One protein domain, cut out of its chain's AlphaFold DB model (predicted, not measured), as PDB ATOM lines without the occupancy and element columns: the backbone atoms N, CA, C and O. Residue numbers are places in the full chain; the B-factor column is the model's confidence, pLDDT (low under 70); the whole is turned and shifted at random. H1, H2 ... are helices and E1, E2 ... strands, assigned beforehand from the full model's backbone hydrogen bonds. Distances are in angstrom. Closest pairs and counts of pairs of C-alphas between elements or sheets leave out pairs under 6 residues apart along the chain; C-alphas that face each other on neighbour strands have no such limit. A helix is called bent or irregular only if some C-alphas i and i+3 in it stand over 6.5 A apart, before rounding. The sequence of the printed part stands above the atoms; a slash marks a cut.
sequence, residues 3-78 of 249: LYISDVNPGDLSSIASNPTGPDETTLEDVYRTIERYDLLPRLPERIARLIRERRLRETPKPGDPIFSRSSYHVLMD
ATOM      1  N   LEU A   3     -51.793 -56.697   7.439       93.94
ATOM      2  CA  LEU A   3     -51.090 -57.507   8.430       93.94
ATOM      3  C   LEU A   3     -49.668 -57.712   7.919       93.94
ATOM      4  O   LEU A   3     -49.505 -58.056   6.747       93.94
ATOM      5  N   TYR A   4     -48.662 -57.487   8.754       91.69
ATOM      6  CA  TYR A   4     -47.271 -57.547   8.309       91.69
ATOM      7  C   TYR A   4     -46.338 -58.113   9.381       91.69
ATOM      8  O   TYR A   4     -46.624 -58.043  10.574       91.69
ATOM      9  N   ILE A   5     -45.220 -58.675   8.930       91.44
ATOM     10  CA  ILE A   5     -44.074 -59.065   9.759       91.44
ATOM     11  C   ILE A   5     -42.979 -58.030   9.503       91.44
ATOM     12  O   ILE A   5     -42.800 -57.613   8.359       91.44
ATOM     13  N   SER A   6     -42.307 -57.577  10.558       89.81
ATOM     14  CA  SER A   6     -41.304 -56.514  10.488       89.81
ATOM     15  C   SER A   6     -39.903 -57.060  10.730       89.81
ATOM     16  O   SER A   6     -39.579 -57.479  11.842       89.81
ATOM     17  N   ASP A   7     -39.061 -56.967   9.707       87.94
ATOM     18  CA  ASP A   7     -37.610 -57.168   9.766       87.94
ATOM     19  C   ASP A   7     -36.834 -55.841   9.881       87.94
ATOM     20  O   ASP A   7     -35.608 -55.836   9.906       87.94
ATOM     21  N   VAL A   8     -37.537 -54.714  10.010       86.12
ATOM     22  CA  VAL A   8     -36.957 -53.372  10.173       86.12
ATOM     23  C   VAL A   8     -37.162 -52.824  11.587       86.12
ATOM     24  O   VAL A   8     -37.809 -53.449  12.436       86.12
ATOM     25  N   ASN A   9     -36.599 -51.641  11.851       78.62
ATOM     26  CA  ASN A   9     -36.765 -50.942  13.121       78.62
ATOM     27  C   ASN A   9     -38.240 -50.658  13.447       78.62
ATOM     28  O   ASN A   9     -39.046 -50.391  12.552       78.62
ATOM     29  N   PRO A  10     -38.605 -50.650  14.739       77.25
ATOM     30  CA  PRO A  10     -39.935 -50.251  15.160       77.25
ATOM     31  C   PRO A  10     -40.381 -48.902  14.593       77.25
ATOM     32  O   PRO A  10     -39.666 -47.911  14.677       77.25
ATOM     33  N   GLY A  11     -41.608 -48.857  14.073       75.94
ATOM     34  CA  GLY A  11     -42.214 -47.624  13.563       75.94
ATOM     35  C   GLY A  11     -41.843 -47.273  12.121       75.94
ATOM     36  O   GLY A  11     -42.480 -46.392  11.550       75.94
ATOM     37  N   ASP A  12     -40.904 -47.991  11.500       82.81
ATOM     38  CA  ASP A  12     -40.481 -47.748  10.119       82.81
ATOM     39  C   ASP A  12     -41.318 -48.544   9.103       82.81
ATOM     40  O   ASP A  12     -40.845 -49.427   8.389       82.81
ATOM     41  N   LEU A  13     -42.621 -48.251   9.060       82.88
ATOM     42  CA  LEU A  13     -43.543 -48.895   8.120       82.88
ATOM     43  C   LEU A  13     -43.145 -48.673   6.656       82.88
ATOM     44  O   LEU A  13     -43.397 -49.553   5.835       82.88
ATOM     45  N   SER A  14     -42.556 -47.516   6.329       85.31
ATOM     46  CA  SER A  14     -42.202 -47.125   4.958       85.31
ATOM     47  C   SER A  14     -41.145 -48.051   4.350       85.31
ATOM     48  O   SER A  14     -41.213 -48.357   3.159       85.31
ATOM     49  N   SER A  15     -40.228 -48.569   5.170       86.56
ATOM     50  CA  SER A  15     -39.193 -49.510   4.740       86.56
ATOM     51  C   SER A  15     -39.713 -50.930   4.488       86.56
ATOM     52  O   SER A  15     -39.142 -51.653   3.668       86.56
ATOM     53  N   ILE A  16     -40.825 -51.340   5.112       88.94
ATOM     54  CA  ILE A  16     -41.374 -52.698   4.959       88.94
ATOM     55  C   ILE A  16     -41.987 -52.856   3.569       88.94
ATOM     56  O   ILE A  16     -43.067 -52.333   3.285       88.94
ATOM     57  N   ALA A  17     -41.306 -53.600   2.695       88.62
ATOM     58  CA  ALA A  17     -41.713 -53.826   1.306       88.62
ATOM     59  C   ALA A  17     -42.011 -52.528   0.520       88.62
ATOM     60  O   ALA A  17     -42.799 -52.549  -0.427       88.62
ATOM     61  N   SER A  18     -41.408 -51.401   0.920       90.19
ATOM     62  CA  SER A  18     -41.716 -50.056   0.404       90.19
ATOM     63  C   SER A  18     -43.165 -49.594   0.649       90.19
ATOM     64  O   SER A  18     -43.710 -48.821  -0.135       90.19
ATOM     65  N   ASN A  19     -43.802 -50.097   1.711       91.75
ATOM     66  CA  ASN A  19     -45.139 -49.732   2.187       91.75
ATOM     67  C   ASN A  19     -46.217 -49.621   1.092       91.75
ATOM     68  O   ASN A  19     -46.871 -48.587   0.949       91.75
ATOM     69  N   PRO A  20     -46.493 -50.701   0.340       93.19
ATOM     70  CA  PRO A  20     -47.356 -50.643  -0.841       93.19
ATOM     71  C   PRO A  20     -48.826 -50.327  -0.517       93.19
ATOM     72  O   PRO A  20     -49.623 -50.085  -1.421       93.19
ATOM     73  N   THR A  21     -49.206 -50.380   0.763       93.62
ATOM     74  CA  THR A  21     -50.586 -50.171   1.231       93.62
ATOM     75  C   THR A  21     -50.761 -48.921   2.084       93.62
ATOM     76  O   THR A  21     -51.879 -48.662   2.534       93.62
ATOM     77  N   GLY A  22     -49.683 -48.176   2.330       92.25
ATOM     78  CA  GLY A  22     -49.693 -47.021   3.211       92.25
ATOM     79  C   GLY A  22     -49.251 -45.732   2.533       92.25
ATOM     80  O   GLY A  22     -48.933 -45.723   1.343       92.25
ATOM     81  N   PRO A  23     -49.304 -44.622   3.281       93.88
ATOM     82  CA  PRO A  23     -48.880 -43.332   2.770       93.88
ATOM     83  C   PRO A  23     -47.368 -43.303   2.553       93.88
ATOM     84  O   PRO A  23     -46.605 -43.939   3.284       93.88
ATOM     85  N   ASP A  24     -46.957 -42.505   1.576       94.75
ATOM     86  CA  ASP A  24     -45.563 -42.157   1.326       94.75
ATOM     87  C   ASP A  24     -45.348 -40.686   1.701       94.75
ATOM     88  O   ASP A  24     -46.013 -39.792   1.173       94.75
ATOM     89  N   GLU A  25     -44.453 -40.444   2.657       93.50
ATOM     90  CA  GLU A  25     -44.128 -39.099   3.147       93.50
ATOM     91  C   GLU A  25     -43.201 -38.334   2.195       93.50
ATOM     92  O   GLU A  25     -43.167 -37.102   2.234       93.50
ATOM     93  N   THR A  26     -42.466 -39.044   1.335       95.31
ATOM     94  CA  THR A  26     -41.572 -38.431   0.346       95.31
ATOM     95  C   THR A  26     -42.371 -37.842  -0.807       95.31
ATOM     96  O   THR A  26     -43.550 -38.134  -0.973       95.31
ATOM     97  N   THR A  27     -41.757 -36.981  -1.608       96.19
ATOM     98  CA  THR A  27     -42.409 -36.302  -2.732       96.19
ATOM     99  C   THR A  27     -41.650 -36.515  -4.035       96.19
ATOM    100  O   THR A  27     -40.473 -36.885  -4.049       96.19
ATOM    101  N   LEU A  28     -42.280 -36.183  -5.163       96.62
ATOM    102  CA  LEU A  28     -41.570 -36.108  -6.443       96.62
ATOM    103  C   LEU A  28     -40.373 -35.146  -6.403       96.62
ATOM    104  O   LEU A  28     -39.392 -35.366  -7.112       96.62
ATOM    105  N   GLU A  29     -40.418 -34.100  -5.578       96.38
ATOM    106  CA  GLU A  29     -39.288 -33.182  -5.435       96.38
ATOM    107  C   GLU A  29     -38.090 -33.849  -4.747       96.38
ATOM    108  O   GLU A  29     -36.949 -33.629  -5.154       96.38
ATOM    109  N   ASP A  30     -38.330 -34.740  -3.783       96.44
ATOM    110  CA  ASP A  30     -37.269 -35.549  -3.171       96.44
ATOM    111  C   ASP A  30     -36.633 -36.500  -4.190       96.44
ATOM    112  O   ASP A  30     -35.409 -36.681  -4.196       96.44
ATOM    113  N   VAL A  31     -37.435 -37.044  -5.112       95.50
ATOM    114  CA  VAL A  31     -36.944 -37.848  -6.241       95.50
ATOM    115  C   VAL A  31     -36.027 -37.012  -7.138       95.50
ATOM    116  O   VAL A  31     -34.900 -37.433  -7.416       95.50
ATOM    117  N   TYR A  32     -36.459 -35.821  -7.563       95.38
ATOM    118  CA  TYR A  32     -35.648 -34.952  -8.424       95.38
ATOM    119  C   TYR A  32     -34.347 -34.518  -7.747       95.38
ATOM    120  O   TYR A  32     -33.277 -34.647  -8.348       95.38
ATOM    121  N   ARG A  33     -34.421 -34.107  -6.477       96.62
ATOM    122  CA  ARG A  33     -33.249 -33.749  -5.671       96.62
ATOM    123  C   ARG A  33     -32.274 -34.914  -5.542       96.62
ATOM    124  O   ARG A  33     -31.068 -34.712  -5.640       96.62
ATOM    125  N   THR A  34     -32.772 -36.131  -5.337       96.50
ATOM    126  CA  THR A  34     -31.934 -37.335  -5.238       96.50
ATOM    127  C   THR A  34     -31.227 -37.629  -6.560       96.50
ATOM    128  O   THR A  34     -30.026 -37.896  -6.570       96.50
ATOM    129  N   ILE A  35     -31.940 -37.537  -7.685       95.88
ATOM    130  CA  ILE A  35     -31.367 -37.782  -9.016       95.88
ATOM    131  C   ILE A  35     -30.260 -36.777  -9.339       95.88
ATOM    132  O   ILE A  35     -29.221 -37.182  -9.859       95.88
ATOM    133  N   GLU A  36     -30.469 -35.500  -9.021       95.50
ATOM    134  CA  GLU A  36     -29.473 -34.445  -9.216       95.50
ATOM    135  C   GLU A  36     -28.273 -34.624  -8.278       95.50
ATOM    136  O   GLU A  36     -27.132 -34.666  -8.735       95.50
ATOM    137  N   ARG A  37     -28.522 -34.812  -6.974       97.50
ATOM    138  CA  ARG A  37     -27.479 -34.956  -5.944       97.50
ATOM    139  C   ARG A  37     -26.466 -36.054  -6.269       97.50
ATOM    140  O   ARG A  37     -25.293 -35.905  -5.940       97.50
ATOM    141  N   TYR A  38     -26.925 -37.157  -6.852       97.25
ATOM    142  CA  TYR A  38     -26.095 -38.328  -7.144       97.25
ATOM    143  C   TYR A  38     -25.767 -38.495  -8.637       97.25
ATOM    144  O   TYR A  38     -25.266 -39.554  -9.017       97.25
ATOM    145  N   ASP A  39     -26.060 -37.487  -9.469       96.44
ATOM    146  CA  ASP A  39     -25.879 -37.505 -10.930       96.44
ATOM    147  C   ASP A  39     -26.369 -38.821 -11.570       96.44
ATOM    148  O   ASP A  39     -25.668 -39.526 -12.302       96.44
ATOM    149  N   LEU A  40     -27.592 -39.224 -11.212       96.69
ATOM    150  CA  LEU A  40     -28.139 -40.519 -11.626       96.69
ATOM    151  C   LEU A  40     -28.713 -40.480 -13.035       96.69
ATOM    152  O   LEU A  40     -28.800 -41.522 -13.680       96.69
ATOM    153  N   LEU A  41     -29.103 -39.305 -13.530       95.50
ATOM    154  CA  LEU A  41     -29.841 -39.173 -14.784       95.50
ATOM    155  C   LEU A  41     -29.147 -39.852 -15.985       95.50
ATOM    156  O   LEU A  41     -29.842 -40.576 -16.701       95.50
ATOM    157  N   PRO A  42     -27.817 -39.726 -16.191       96.56
ATOM    158  CA  PRO A  42     -27.114 -40.401 -17.290       96.56
ATOM    159  C   PRO A  42     -26.994 -41.923 -17.112       96.56
ATOM    160  O   PRO A  42     -26.714 -42.639 -18.072       96.56
ATOM    161  N   ARG A  43     -27.171 -42.424 -15.884       96.62
ATOM    162  CA  ARG A  43     -27.038 -43.844 -15.518       96.62
ATOM    163  C   ARG A  43     -28.364 -44.600 -15.607       96.62
ATOM    164  O   ARG A  43     -28.376 -45.827 -15.515       96.62
ATOM    165  N   LEU A  44     -29.477 -43.883 -15.748       96.38
ATOM    166  CA  LEU A  44     -30.809 -44.466 -15.820       96.38
ATOM    167  C   LEU A  44     -31.138 -44.936 -17.245       96.38
ATOM    168  O   LEU A  44     -30.708 -44.322 -18.221       96.38
ATOM    169  N   PRO A  45     -31.979 -45.976 -17.399       97.69
ATOM    170  CA  PRO A  45     -32.534 -46.328 -18.700       97.69
ATOM    171  C   PRO A  45     -33.271 -45.137 -19.330       97.69
ATOM    172  O   PRO A  45     -34.070 -44.480 -18.662       97.69
ATOM    173  N   GLU A  46     -33.083 -44.906 -20.634       96.94
ATOM    174  CA  GLU A  46     -33.594 -43.715 -21.342       96.94
ATOM    175  C   GLU A  46     -35.102 -43.480 -21.148       96.94
ATOM    176  O   GLU A  46     -35.553 -42.348 -20.996       96.94
ATOM    177  N   ARG A  47     -35.910 -44.549 -21.078       96.19
ATOM    178  CA  ARG A  47     -37.353 -44.425 -20.803       96.19
ATOM    179  C   ARG A  47     -37.640 -43.760 -19.452       96.19
ATOM    180  O   ARG A  47     -38.560 -42.951 -19.377       96.19
ATOM    181  N   ILE A  48     -36.871 -44.098 -18.418       95.31
ATOM    182  CA  ILE A  48     -36.999 -43.541 -17.065       95.31
ATOM    183  C   ILE A  48     -36.419 -42.128 -17.030       95.31
ATOM    184  O   ILE A  48     -37.098 -41.204 -16.583       95.31
ATOM    185  N   ALA A  49     -35.222 -41.933 -17.593       96.00
ATOM    186  CA  ALA A  49     -34.586 -40.619 -17.686       96.00
ATOM    187  C   ALA A  49     -35.485 -39.596 -18.400       96.00
ATOM    188  O   ALA A  49     -35.598 -38.451 -17.967       96.00
ATOM    189  N   ARG A  50     -36.187 -40.009 -19.462       95.94
ATOM    190  CA  ARG A  50     -37.173 -39.171 -20.153       95.94
ATOM    191  C   ARG A  50     -38.361 -38.796 -19.264       95.94
ATOM    192  O   ARG A  50     -38.728 -37.629 -19.242       95.94
ATOM    193  N   LEU A  51     -38.940 -39.737 -18.510       95.44
ATOM    194  CA  LEU A  51     -40.049 -39.437 -17.584       95.44
ATOM    195  C   LEU A  51     -39.649 -38.409 -16.518       95.44
ATOM    196  O   LEU A  51     -40.449 -37.539 -16.175       95.44
ATOM    197  N   ILE A  52     -38.414 -38.505 -16.026       95.00
ATOM    198  CA  ILE A  52     -37.841 -37.569 -15.057       95.00
ATOM    199  C   ILE A  52     -37.626 -36.196 -15.703       95.00
ATOM    200  O   ILE A  52     -38.127 -35.205 -15.176       95.00
ATOM    201  N   ARG A  53     -36.943 -36.129 -16.859       94.06
ATOM    202  CA  ARG A  53     -36.671 -34.872 -17.585       94.06
ATOM    203  C   ARG A  53     -37.945 -34.125 -17.959       94.06
ATOM    204  O   ARG A  53     -38.017 -32.914 -17.800       94.06
ATOM    205  N   GLU A  54     -38.948 -34.854 -18.438       95.56
ATOM    206  CA  GLU A  54     -40.242 -34.292 -18.836       95.56
ATOM    207  C   GLU A  54     -41.166 -34.020 -17.633       95.56
ATOM    208  O   GLU A  54     -42.288 -33.561 -17.832       95.56
ATOM    209  N   ARG A  55     -40.731 -34.318 -16.397       93.62
ATOM    210  CA  ARG A  55     -41.523 -34.212 -15.158       93.62
ATOM    211  C   ARG A  55     -42.910 -34.868 -15.262       93.62
ATOM    212  O   ARG A  55     -43.924 -34.304 -14.865       93.62
ATOM    213  N   ARG A  56     -42.955 -36.088 -15.808       94.75
ATOM    214  CA  ARG A  56     -44.194 -36.857 -16.069       94.75
ATOM    215  C   ARG A  56     -44.519 -37.913 -15.017       94.75
ATOM    216  O   ARG A  56     -45.433 -38.715 -15.218       94.75
ATOM    217  N   LEU A  57     -43.752 -37.957 -13.933       93.25
ATOM    218  CA  LEU A  57     -44.034 -38.842 -12.808       93.25
ATOM    219  C   LEU A  57     -45.310 -38.383 -12.095       93.25
ATOM    220  O   LEU A  57     -45.637 -37.198 -12.082       93.25
ATOM    221  N   ARG A  58     -46.049 -39.344 -11.541       93.94
ATOM    222  CA  ARG A  58     -47.223 -39.075 -10.709       93.94
ATOM    223  C   ARG A  58     -46.822 -39.184  -9.255       93.94
ATOM    224  O   ARG A  58     -46.006 -40.035  -8.912       93.94
ATOM    225  N   GLU A  59     -47.418 -38.329  -8.442       95.56
ATOM    226  CA  GLU A  59     -47.203 -38.347  -7.008       95.56
ATOM    227  C   GLU A  59     -47.842 -39.591  -6.371       95.56
ATOM    228  O   GLU A  59     -48.847 -40.111  -6.870       95.56
ATOM    229  N   THR A  60     -47.243 -40.069  -5.285       96.38
ATOM    230  CA  THR A  60     -47.781 -41.147  -4.446       96.38
ATOM    231  C   THR A  60     -48.790 -40.592  -3.427       96.38
ATOM    232  O   THR A  60     -48.702 -39.420  -3.045       96.38
ATOM    233  N   PRO A  61     -49.767 -41.392  -2.958       96.06
ATOM    234  CA  PRO A  61     -50.722 -40.939  -1.946       96.06
ATOM    235  C   PRO A  61     -50.034 -40.535  -0.631       96.06
ATOM    236  O   PRO A  61     -49.155 -41.242  -0.136       96.06
ATOM    237  N   LYS A  62     -50.450 -39.402  -0.056       95.94
ATOM    238  CA  LYS A  62     -49.791 -38.767   1.101       95.94
ATOM    239  C   LYS A  62     -50.464 -39.079   2.435       95.94
ATOM    240  O   LYS A  62     -51.627 -39.497   2.454       95.94
ATOM    241  N   PRO A  63     -49.775 -38.844   3.570       93.88
ATOM    242  CA  PRO A  63     -50.431 -38.837   4.869       93.88
ATOM    243  C   PRO A  63     -51.657 -37.913   4.853       93.88
ATOM    244  O   PRO A  63     -51.583 -36.769   4.411       93.88
ATOM    245  N   GLY A  64     -52.799 -38.427   5.309       93.62
ATOM    246  CA  GLY A  64     -54.072 -37.698   5.302       93.62
ATOM    247  C   GLY A  64     -54.906 -37.834   4.023       93.62
ATOM    248  O   GLY A  64     -56.030 -37.332   3.999       93.62
ATOM    249  N   ASP A  65     -54.425 -38.535   2.990       95.88
ATOM    250  CA  ASP A  65     -55.243 -38.846   1.813       95.88
ATOM    251  C   ASP A  65     -56.482 -39.679   2.222       95.88
ATOM    252  O   ASP A  65     -56.339 -40.709   2.900       95.88
ATOM    253  N   PRO A  66     -57.711 -39.276   1.828       96.69
ATOM    254  CA  PRO A  66     -58.939 -40.005   2.144       96.69
ATOM    255  C   PRO A  66     -58.932 -41.483   1.738       96.69
ATOM    256  O   PRO A  66     -59.682 -42.268   2.333       96.69
ATOM    257  N   ILE A  67     -58.089 -41.888   0.779       95.44
ATOM    258  CA  ILE A  67     -57.913 -43.292   0.382       95.44
ATOM    259  C   ILE A  67     -57.516 -44.191   1.567       95.44
ATOM    260  O   ILE A  67     -57.895 -45.361   1.601       95.44
ATOM    261  N   PHE A  68     -56.835 -43.636   2.577       95.31
ATOM    262  CA  PHE A  68     -56.393 -44.357   3.772       95.31
ATOM    263  C   PHE A  68     -57.365 -44.267   4.957       95.31
ATOM    264  O   PHE A  68     -57.101 -44.857   6.001       95.31
ATOM    265  N   SER A  69     -58.509 -43.585   4.822       95.19
ATOM    266  CA  SER A  69     -59.476 -43.365   5.920       95.19
ATOM    267  C   SER A  69     -60.024 -44.648   6.560       95.19
ATOM    268  O   SER A  69     -60.521 -44.628   7.684       95.19
ATOM    269  N   ARG A  70     -59.939 -45.774   5.844       95.25
ATOM    270  CA  ARG A  70     -60.369 -47.107   6.292       95.25
ATOM    271  C   ARG A  70     -59.201 -48.092   6.416       95.25
ATOM    272  O   ARG A  70     -59.428 -49.297   6.552       95.25
ATOM    273  N   SER A  71     -57.967 -47.604   6.319       94.19
ATOM    274  CA  SER A  71     -56.760 -48.415   6.452       94.19
ATOM    275  C   SER A  71     -56.406 -48.620   7.921       94.19
ATOM    276  O   SER A  71     -56.585 -47.746   8.760       94.19
ATOM    277  N   SER A  72     -55.889 -49.803   8.228       93.88
ATOM    278  CA  SER A  72     -55.388 -50.169   9.551       93.88
ATOM    279  C   SER A  72     -54.207 -51.110   9.364       93.88
ATOM    280  O   SER A  72     -54.310 -52.030   8.544       93.88
ATOM    281  N   TYR A  73     -53.145 -50.920  10.135       92.38
ATOM    282  CA  TYR A  73     -51.887 -51.650  10.009       92.38
ATOM    283  C   TYR A  73     -51.618 -52.377  11.319       92.38
ATOM    284  O   TYR A  73     -51.653 -51.757  12.379       92.38
ATOM    285  N   HIS A  74     -51.383 -53.682  11.244       92.62
ATOM    286  CA  HIS A  74     -51.150 -54.521  12.415       92.62
ATOM    287  C   HIS A  74     -49.882 -55.338  12.211       92.62
ATOM    288  O   HIS A  74     -49.788 -56.121  11.263       92.62
ATOM    289  N   VAL A  75     -48.924 -55.154  13.113       91.44
ATOM    290  CA  VAL A  75     -47.726 -55.988  13.175       91.44
ATOM    291  C   VAL A  75     -48.094 -57.341  13.784       91.44
ATOM    292  O   VAL A  75     -48.695 -57.402  14.854       91.44
ATOM    293  N   LEU A  76     -47.781 -58.425  13.078       92.44
ATOM    294  CA  LEU A  76     -47.970 -59.797  13.552       92.44
ATOM    295  C   LEU A  76     -46.757 -60.289  14.338       92.44
ATOM    296  O   LEU A  76     -46.908 -61.019  15.312       92.44
ATOM    297  N   MET A  77     -45.561 -59.912  13.885       91.19
ATOM    298  CA  MET A  77     -44.299 -60.281  14.505       91.19
ATOM    299  C   MET A  77     -43.241 -59.233  14.170       91.19
ATOM    300  O   MET A  77     -43.192 -58.717  13.052       91.19
ATOM    301  N   ASP A  78     -42.400 -58.931  15.146       92.31
ATOM    302  CA  ASP A  78     -41.222 -58.081  15.031       92.31
ATOM    303  C   ASP A  78     -40.126 -58.591  15.979       92.31
ATOM    304  O   ASP A  78     -40.314 -59.575  16.704       92.31
TER     305      ASP A  78
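AT A GLANCE: This is residues 3 to 78 of the 249 residues of the protein "DUF4147 domain-containing protein" of Blastocatellia bacterium (UniProt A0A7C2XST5). The model is a loose, open loop of chain, with a small parallel two-strand sheet, E1 and E2, at one end and two helices, H2 and H3, set crosswise at the other. Residues 19 to 27 and residues 54 to 72 run between the two ends, and the short helix H1 lies toward the sheet's end. The printed part has 76 residues, with three named helices and two named strands in the order E1, H1, H2, H3, E2; the sheet's order is E1, E2. The class is mixed, helices and strands, with under half of the residues in named elements. The whole is loose, with a radius of gyration of the C-alphas of 15.6 A and spans of 42 by 28 by 19 A.

HOW THE PARTS SIT: The sheet pairs E1, residues 3 to 5, with E2, residues 73 to 77. The two strands are parallel, with 38 degrees between their directions. C-alphas 3 and 74 face each other at 5.0 A. N 4 and O 74, at 3.1 A, and N 76 and O 4, at 2.8 A, are within hydrogen-bond range. With the helices H1, residues 13 to 18, H2, residues 28 to 37, and H3, residues 46 to 53, the strands form a strand-helix-strand unit, two parallel neighbour strands with helices between them along the chain. H1 is apart from E2, H2 and H3. H2 and H3 are close but not clearly touching; their closest C-alphas, those of Tyr 32 and Ile 52, are 7.5 A apart. Their lines are only just about perpendicular, at 70.3 degrees. E1 is apart from H2 and from H3. In H2 and H3 every O i to N i+4 pair is within hydrogen-bond range; in H1 0 of 2 are, beside 1 of 3 O i to N i+3 pairs.

IN THESE COORDINATES: E1 begins at C-alpha 3, (-51.090, -57.507, 8.430), and E2, 12.3 A long, ends at C-alpha 77, (-44.299, -60.281, 14.505). E1 is 7.3 A long. H1 is 8.0 A long and irregular, with C-alphas 14 and 17 at 7.6 A. H2, the longest helix, begins at C-alpha 28, (-41.570, -36.108, -6.443), and is 14.1 A long. H3 is 10.1 A long.

THE WHOLE: The two C-alphas farthest apart, those of Glu 54 and Met 77, are 42.5 A from each other, while the first and last printed C-alphas, those of Leu 3 and Asp 78, are 11.9 A apart. The link from H3 to E2, 19 residues, is long; the other links are short. The printed part has no cut. Its mean pLDDT is 93.2, and no printed residue is under 70.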